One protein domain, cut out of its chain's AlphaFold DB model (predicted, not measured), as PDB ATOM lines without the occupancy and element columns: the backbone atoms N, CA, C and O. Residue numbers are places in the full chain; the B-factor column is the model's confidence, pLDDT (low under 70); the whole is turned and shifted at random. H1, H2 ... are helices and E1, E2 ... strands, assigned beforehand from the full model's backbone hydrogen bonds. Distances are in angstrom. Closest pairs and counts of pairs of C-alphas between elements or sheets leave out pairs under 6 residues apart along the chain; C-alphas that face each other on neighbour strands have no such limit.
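Overview. This is residues 2 to 60 of the 130 residues of an uncharacterized protein of Mycobacteroides abscessus subsp. bolletii 1513 (UniProt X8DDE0). A small sheet of three strands, E1, E2 and E3, zigzags in two hairpins, with a single short helix, H1, off the sheet before it. After E3 a long stretch without a named element, residues 39 to 60, first runs back beside E3, where residues 46 to 47 pair with it, and then loops over to the other side of the sheet, where residues 58 to 59 pair with residues 9 to 10, just before E1. The printed part has 59 residues, with one named helix and three named strands in the order H1, E1, E2, E3; the sheet's order is E1, E2, E3, antiparallel throughout. The class is mostly strand, though under half of the residues, 25 of 59, are in named elements. The whole is compact and rounded, with a radius of gyration of the C-alphas of 11.1 A and spans of 29 by 23 by 18 A.

Arrangement. H1, residues 2 to 5, is not on the sheet, with 1 pair of C-alphas within 10 A. It is too short for any O i to N i+4 pair, and its 1 pair of O i and N i+3 is not within hydrogen-bond range. E1, residues 12 to 15, and E2, residues 20 to 26, form a hairpin with a tight link of 4 residues. They are antiparallel, at 164 degrees between their directions; N 21 and O 14 are 2.8 A apart, and N 14 and O 21 2.9 A, both within hydrogen-bond range. E2 and E3, residues 29 to 38, form a second hairpin with a tight link of 2 residues, antiparallel at 161 degrees. N 38 and O 20, 2.7 A, and N 34 and O 24, 2.8 A, are within hydrogen-bond range. The three strands make a meander, each the antiparallel neighbour of the one before, with E1 and E3 as edge strands. H1 is apart from E2 and from E3. Residues 34 to 35 of E3 also pair with residues 46 to 47, antiparallel, and so do residues 9 to 10 with 58 to 59.

Along the chain. H1 begins at C-alpha 2, (170.925, 141.337, 143.804), and spans 5.1 A from first to last C-alpha. E1 spans 9.9 A, from Glu 12 to Ile 15. E2 spans 18.5 A, from Ala 20 at (157.184, 147.343, 142.935) to Glu 26. E3, the longest strand, spans 21.8 A; it bends by 76 degrees at residue 32 and ends at C-alpha 38, (160.502, 148.167, 139.457).

Size, cuts and confidence. The two C-alphas farthest apart, those of Ala 17 and Ala 28, are 31.6 A apart. The printed part has no cut, and no link between named elements is long. The mean pLDDT of the printed part is 89.1; the model's confidence is under 70 at residues 49 to 51 and residue 53.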
ATOM      1  N   ARG A   2     169.491 141.693 143.913       90.69
ATOM      2  CA  ARG A   2     170.925 141.337 143.804       90.69
ATOM      3  C   ARG A   2     171.555 141.603 142.431       90.69
ATOM      4  O   ARG A   2     172.669 142.090 142.371       90.69
ATOM      5  N   ALA A   3     170.828 141.381 141.335       90.38
ATOM      6  CA  ALA A   3     171.338 141.671 139.991       90.38
ATOM      7  C   ALA A   3     171.684 143.158 139.739       90.38
ATOM      8  O   ALA A   3     172.598 143.426 138.972       90.38
ATOM      9  N   LYS A   4     170.974 144.116 140.361       90.19
ATOM     10  CA  LYS A   4     171.264 145.561 140.226       90.19
ATOM     11  C   LYS A   4     172.085 146.098 141.397       90.19
ATOM     12  O   LYS A   4     172.978 146.902 141.186       90.19
ATOM     13  N   PHE A   5     171.769 145.667 142.618       91.75
ATOM     14  CA  PHE A   5     172.301 146.265 143.847       91.75
ATOM     15  C   PHE A   5     173.292 145.375 144.600       91.75
ATOM     16  O   PHE A   5     173.759 145.768 145.659       91.75
ATOM     17  N   VAL A   6     173.587 144.168 144.101       92.31
ATOM     18  CA  VAL A   6     174.478 143.154 144.711       92.31
ATOM     19  C   VAL A   6     173.950 142.548 146.025       92.31
ATOM     20  O   VAL A   6     174.213 141.383 146.317       92.31
ATOM     21  N   ASP A   7     173.091 143.258 146.752       94.12
ATOM     22  CA  ASP A   7     172.481 142.825 148.007       94.12
ATOM     23  C   ASP A   7     170.939 142.981 148.010       94.12
ATOM     24  O   ASP A   7     170.289 143.242 146.986       94.12
ATOM     25  N   THR A   8     170.345 142.766 149.184       96.19
ATOM     26  CA  THR A   8     168.915 142.940 149.487       96.19
ATOM     27  C   THR A   8     168.670 143.902 150.653       96.19
ATOM     28  O   THR A   8     167.577 143.932 151.215       96.19
ATOM     29  N   ILE A   9     169.674 144.706 151.001       95.44
ATOM     30  CA  ILE A   9     169.599 145.706 152.062       95.44
ATOM     31  C   ILE A   9     168.674 146.844 151.626       95.44
ATOM     32  O   ILE A   9     168.722 147.294 150.479       95.44
ATOM     33  N   GLY A  10     167.814 147.310 152.526       94.56
ATOM     34  CA  GLY A  10     166.939 148.448 152.274       94.56
ATOM     35  C   GLY A  10     166.094 148.835 153.479       94.56
ATOM     36  O   GLY A  10     166.231 148.270 154.563       94.56
ATOM     37  N   ILE A  11     165.232 149.823 153.255       94.69
ATOM     38  CA  ILE A  11     164.284 150.362 154.237       94.69
ATOM     39  C   ILE A  11     162.895 149.756 154.023       94.69
ATOM     40  O   ILE A  11     162.207 149.401 154.977       94.69
ATOM     41  N   GLU A  12     162.463 149.649 152.766       95.88
ATOM     42  CA  GLU A  12     161.120 149.184 152.425       95.88
ATOM     43  C   GLU A  12     161.100 148.581 151.019       95.88
ATOM     44  O   GLU A  12     161.659 149.156 150.084       95.88
ATOM     45  N   LEU A  13     160.418 147.450 150.855       98.00
ATOM     46  CA  LEU A  13     160.005 146.941 149.550       98.00
ATOM     47  C   LEU A  13     158.479 146.909 149.497       98.00
ATOM     48  O   LEU A  13     157.849 146.144 150.222       98.00
ATOM     49  N   THR A  14     157.902 147.711 148.611       98.25
ATOM     50  CA  THR A  14     156.462 147.732 148.341       98.25
ATOM     51  C   THR A  14     156.186 147.028 147.018       98.25
ATOM     52  O   THR A  14     156.806 147.343 146.007       98.25
ATOM     53  N   ILE A  15     155.261 146.071 147.013       97.81
ATOM     54  CA  ILE A  15     154.916 145.211 145.878       97.81
ATOM     55  C   ILE A  15     153.421 145.353 145.593       97.81
ATOM     56  O   ILE A  15     152.587 145.303 146.499       97.81
ATOM     57  N   ARG A  16     153.095 145.525 144.314       96.31
ATOM     58  CA  ARG A  16     151.743 145.588 143.751       96.31
ATOM     59  C   ARG A  16     151.677 144.637 142.555       96.31
ATOM     60  O   ARG A  16     152.710 144.193 142.060       96.31
ATOM     61  N   ALA A  17     150.478 144.375 142.038       94.31
ATOM     62  CA  ALA A  17     150.277 143.441 140.924       94.31
ATOM     63  C   ALA A  17     151.167 143.707 139.694       94.31
ATOM     64  O   ALA A  17     151.656 142.777 139.061       94.31
ATOM     65  N   THR A  18     151.385 144.978 139.346       94.94
ATOM     66  CA  THR A  18     152.058 145.366 138.092       94.94
ATOM     67  C   THR A  18     153.426 146.011 138.286       94.94
ATOM     68  O   THR A  18     154.139 146.246 137.311       94.94
ATOM     69  N   ASN A  19     153.795 146.346 139.522       96.56
ATOM     70  CA  ASN A  19     155.025 147.065 139.830       96.56
ATOM     71  C   ASN A  19     155.452 146.853 141.284       96.56
ATOM     72  O   ASN A  19     154.689 146.382 142.123       96.56
ATOM     73  N   ALA A  20     156.685 147.240 141.577       97.94
ATOM     74  CA  ALA A  20     157.184 147.343 142.935       97.94
ATOM     75  C   ALA A  20     158.042 148.604 143.083       97.94
ATOM     76  O   ALA A  20     158.453 149.215 142.096       97.94
ATOM     77  N   SER A  21     158.336 148.988 144.315       97.38
ATOM     78  CA  SER A  21     159.268 150.063 144.635       97.38
ATOM     79  C   SER A  21     160.133 149.658 145.815       97.38
ATOM     80  O   SER A  21     159.636 149.123 146.804       97.38
ATOM     81  N   LEU A  22     161.426 149.926 145.704       97.00
ATOM     82  CA  LEU A  22     162.408 149.654 146.740       97.00
ATOM     83  C   LEU A  22     162.966 150.971 147.263       97.00
ATOM     84  O   LEU A  22     163.506 151.751 146.485       97.00
ATOM     85  N   VAL A  23     162.879 151.183 148.568       94.94
ATOM     86  CA  VAL A  23     163.523 152.303 149.250       94.94
ATOM     87  C   VAL A  23     164.825 151.818 149.870       94.94
ATOM     88  O   VAL A  23     164.839 150.853 150.641       94.94
ATOM     89  N   ARG A  24     165.929 152.481 149.531       93.00
ATOM     90  CA  ARG A  24     167.276 152.215 150.057       93.00
ATOM     91  C   ARG A  24     167.956 153.522 150.411       93.00
ATOM     92  O   ARG A  24     167.633 154.547 149.830       93.00
ATOM     93  N   ILE A  25     168.914 153.454 151.325       88.75
ATOM     94  CA  ILE A  25     169.873 154.537 151.529       88.75
ATOM     95  C   ILE A  25     170.968 154.425 150.470       88.75
ATOM     96  O   ILE A  25     171.412 153.310 150.166       88.75
ATOM     97  N   GLU A  26     171.391 155.555 149.909       81.19
ATOM     98  CA  GLU A  26     172.546 155.580 149.017       81.19
ATOM     99  C   GLU A  26     173.831 155.269 149.760       81.19
ATOM    100  O   GLU A  26     174.125 155.829 150.812       81.19
ATOM    101  N   ALA A  27     174.664 154.418 149.164       74.88
ATOM    102  CA  ALA A  27     175.969 154.111 149.740       74.88
ATOM    103  C   ALA A  27     176.867 155.359 149.839       74.88
ATOM    104  O   ALA A  27     177.734 155.422 150.707       74.88
ATOM    105  N   ALA A  28     176.665 156.336 148.948       80.00
ATOM    106  CA  ALA A  28     177.419 157.584 148.922       80.00
ATOM    107  C   ALA A  28     176.866 158.664 149.869       80.00
ATOM    108  O   ALA A  28     177.606 159.583 150.210       80.00
ATOM    109  N   ASP A  29     175.598 158.566 150.280       79.56
ATOM    110  CA  ASP A  29     174.942 159.553 151.140       79.56
ATOM    111  C   ASP A  29     173.968 158.852 152.107       79.56
ATOM    112  O   ASP A  29     172.852 158.483 151.714       79.56
ATOM    113  N   PRO A  30     174.378 158.648 153.375       74.44
ATOM    114  CA  PRO A  30     173.589 157.919 154.354       74.44
ATOM    115  C   PRO A  30     172.304 158.648 154.778       74.44
ATOM    116  O   PRO A  30     171.436 158.025 155.387       74.44
ATOM    117  N   ASP A  31     172.166 159.935 154.451       78.44
ATOM    118  CA  ASP A  31     170.982 160.742 154.747       78.44
ATOM    119  C   ASP A  31     170.006 160.807 153.560       78.44
ATOM    120  O   ASP A  31     168.920 161.385 153.676       78.44
ATOM    121  N   LEU A  32     170.359 160.187 152.426       83.94
ATOM    122  CA  LEU A  32     169.594 160.237 151.187       83.94
ATOM    123  C   LEU A  32     168.914 158.895 150.871       83.94
ATOM    124  O   LEU A  32     169.505 158.005 150.250       83.94
ATOM    125  N   PRO A  33     167.634 158.732 151.243       90.19
ATOM    126  CA  PRO A  33     166.828 157.617 150.788       90.19
ATOM    127  C   PRO A  33     166.384 157.823 149.340       90.19
ATOM    128  O   PRO A  33     165.794 158.844 148.968       90.19
ATOM    129  N   ILE A  34     166.610 156.798 148.529       92.69
ATOM    130  CA  ILE A  34     166.227 156.735 147.125       92.69
ATOM    131  C   ILE A  34     165.143 155.680 146.947       92.69
ATOM    132  O   ILE A  34     165.271 154.542 147.409       92.69
ATOM    133  N   THR A  35     164.081 156.052 146.229       94.44
ATOM    134  CA  THR A  35     163.101 155.088 145.722       94.44
ATOM    135  C   THR A  35     163.494 154.624 144.334       94.44
ATOM    136  O   THR A  35     163.550 155.419 143.399       94.44
ATOM    137  N   TYR A  36     163.658 153.316 144.191       95.75
ATOM    138  CA  TYR A  36     163.899 152.621 142.940       95.75
ATOM    139  C   TYR A  36     162.617 151.928 142.461       95.75
ATOM    140  O   TYR A  36     162.208 150.927 143.065       95.75
ATOM    141  N   PRO A  37     161.972 152.404 141.382       97.19
ATOM    142  CA  PRO A  37     160.808 151.730 140.828       97.19
ATOM    143  C   PRO A  37     161.216 150.460 140.072       97.19
ATOM    144  O   PRO A  37     162.267 150.393 139.429       97.19
ATOM    145  N   TYR A  38     160.351 149.452 140.124       97.06
ATOM    146  CA  TYR A  38     160.502 148.167 139.457       97.06
ATOM    147  C   TYR A  38     159.293 147.871 138.571       97.06
ATOM    148  O   TYR A  38     158.160 147.800 139.046       97.06
ATOM    149  N   GLN A  39     159.554 147.631 137.287       95.25
ATOM    150  CA  GLN A  39     158.550 147.200 136.311       95.25
ATOM    151  C   GLN A  39     159.215 146.250 135.304       95.25
ATOM    152  O   GLN A  39     159.649 146.665 134.233       95.25
ATOM    153  N   GLY A  40     159.416 144.991 135.708       93.25
ATOM    154  CA  GLY A  40     160.227 144.011 134.963       93.25
ATOM    155  C   GLY A  40     161.747 144.199 135.110       93.25
ATOM    156  O   GLY A  40     162.530 143.409 134.597       93.25
ATOM    157  N   GLY A  41     162.164 145.230 135.843       94.69
ATOM    158  CA  GLY A  41     163.547 145.579 136.146       94.69
ATOM    159  C   GLY A  41     163.585 146.857 136.983       94.69
ATOM    160  O   GLY A  41     162.661 147.669 136.909       94.69
ATOM    161  N   PHE A  42     164.629 147.031 137.797       95.81
ATOM    162  CA  PHE A  42     164.806 148.252 138.587       95.81
ATOM    163  C   PHE A  42     165.341 149.387 137.711       95.81
ATOM    164  O   PHE A  42     166.428 149.280 137.135       95.81
ATOM    165  N   ARG A  43     164.599 150.488 137.655       93.75
ATOM    166  CA  ARG A  43     165.008 151.721 136.973       93.75
ATOM    167  C   ARG A  43     165.823 152.610 137.902       93.75
ATOM    168  O   ARG A  43     166.039 152.256 139.060       93.75
ATOM    169  N   ASP A  44     166.323 153.714 137.368       92.00
ATOM    170  CA  ASP A  44     167.019 154.710 138.171       92.00
ATOM    171  C   ASP A  44     166.040 155.361 139.142       92.00
ATOM    172  O   ASP A  44     164.858 155.548 138.837       92.00
ATOM    173  N   GLY A  45     166.532 155.578 140.355       90.31
ATOM    174  CA  GLY A  45     165.728 156.061 141.455       90.31
ATOM    175  C   GLY A  45     165.743 157.577 141.571       90.31
ATOM    176  O   GLY A  45     166.550 158.266 140.950       90.31
ATOM    177  N   GLY A  46     164.835 158.086 142.393       89.69
ATOM    178  CA  GLY A  46     164.785 159.492 142.773       89.69
ATOM    179  C   GLY A  46     164.861 159.653 144.283       89.69
ATOM    180  O   GLY A  46     164.387 158.789 145.029       89.69
ATOM    181  N   ALA A  47     165.437 160.776 144.714       86.75
ATOM    182  CA  ALA A  47     165.413 161.190 146.109       86.75
ATOM    183  C   ALA A  47     163.976 161.260 146.612       86.75
ATOM    184  O   ALA A  47     163.107 161.849 145.964       86.75
ATOM    185  N   MET A  48     163.727 160.647 147.764       80.25
ATOM    186  CA  MET A  48     162.432 160.770 148.410       80.25
ATOM    187  C   MET A  48     162.369 162.089 149.179       80.25
ATOM    188  O   MET A  48     163.130 162.264 150.132       80.25
ATOM    189  N   PRO A  49     161.453 163.010 148.831       64.25
ATOM    190  CA  PRO A  49     161.233 164.193 149.648       64.25
ATOM    191  C   PRO A  49     160.650 163.776 151.004       64.25
ATOM    192  O   PRO A  49     159.670 163.033 151.064       64.25
ATOM    193  N   GLY A  50     161.245 164.246 152.103       65.06
ATOM    194  CA  GLY A  50     160.731 164.030 153.457       65.06
ATOM    195  C   GLY A  50     161.803 163.681 154.488       65.06
ATOM    196  O   GLY A  50     162.967 163.463 154.168       65.06
ATOM    197  N   THR A  51     161.389 163.631 155.753       59.72
ATOM    198  CA  THR A  51     162.268 163.337 156.891       59.72
ATOM    199  C   THR A  51     162.240 161.839 157.201       59.72
ATOM    200  O   THR A  51     161.333 161.365 157.879       59.72
ATOM    201  N   TRP A  52     163.250 161.094 156.749       70.31
ATOM    202  CA  TRP A  52     163.402 159.650 156.998       70.31
ATOM    203  C   TRP A  52     164.206 159.380 158.275       70.31
ATOM    204  O   TRP A  52     165.235 158.713 158.266       70.31
ATOM    205  N   ARG A  53     163.749 159.940 159.400       64.88
ATOM    206  CA  ARG A  53     164.384 159.726 160.710       64.88
ATOM    207  C   ARG A  53     163.938 158.396 161.314       64.88
ATOM    208  O   ARG A  53     162.774 158.029 161.198       64.88
ATOM    209  N   ASN A  54     164.854 157.723 162.011       71.06
ATOM    210  CA  ASN A  54     164.605 156.468 162.738       71.06
ATOM    211  C   ASN A  54     164.110 155.310 161.854       71.06
ATOM    212  O   ASN A  54     163.385 154.432 162.320       71.06
ATOM    213  N   VAL A  55     164.481 155.303 160.573       83.38
ATOM    214  CA  VAL A  55     164.138 154.207 159.665       83.38
ATOM    215  C   VAL A  55     165.101 153.044 159.868       83.38
ATOM    216  O   VAL A  55     166.316 153.227 159.930       83.38
ATOM    217  N   LYS A  56     164.558 151.833 160.000       90.88
ATOM    218  CA  LYS A  56     165.374 150.628 160.136       90.88
ATOM    219  C   LYS A  56     165.884 150.210 158.764       90.88
ATOM    220  O   LYS A  56     165.116 150.145 157.807       90.88
ATOM    221  N   ILE A  57     167.173 149.908 158.688       92.69
ATOM    222  CA  ILE A  57     167.826 149.373 157.494       92.69
ATOM    223  C   ILE A  57     168.151 147.913 157.777       92.69
ATOM    224  O   ILE A  57     168.689 147.586 158.836       92.69
ATOM    225  N   GLY A  58     167.836 147.027 156.843       95.00
ATOM    226  CA  GLY A  58     168.121 145.610 157.010       95.00
ATOM    227  C   GLY A  58     167.945 144.818 155.731       95.00
ATOM    228  O   GLY A  58     167.552 145.348 154.693       95.00
ATOM    229  N   ASP A  59     168.267 143.530 155.809       96.44
ATOM    230  CA  ASP A  59     168.085 142.602 154.700       96.44
ATOM    231  C   ASP A  59     166.597 142.278 154.512       96.44
ATOM    232  O   ASP A  59     165.997 141.538 155.295       96.44
ATOM    233  N   LEU A  60     166.015 142.813 153.438       98.12
ATOM    234  CA  LEU A  60     164.605 142.640 153.090       98.12
ATOM    235  C   LEU A  60     164.276 141.224 152.596       98.12
ATOM    236  O   LEU A  60     163.108 140.913 152.387       98.12
TER     237      LEU A  60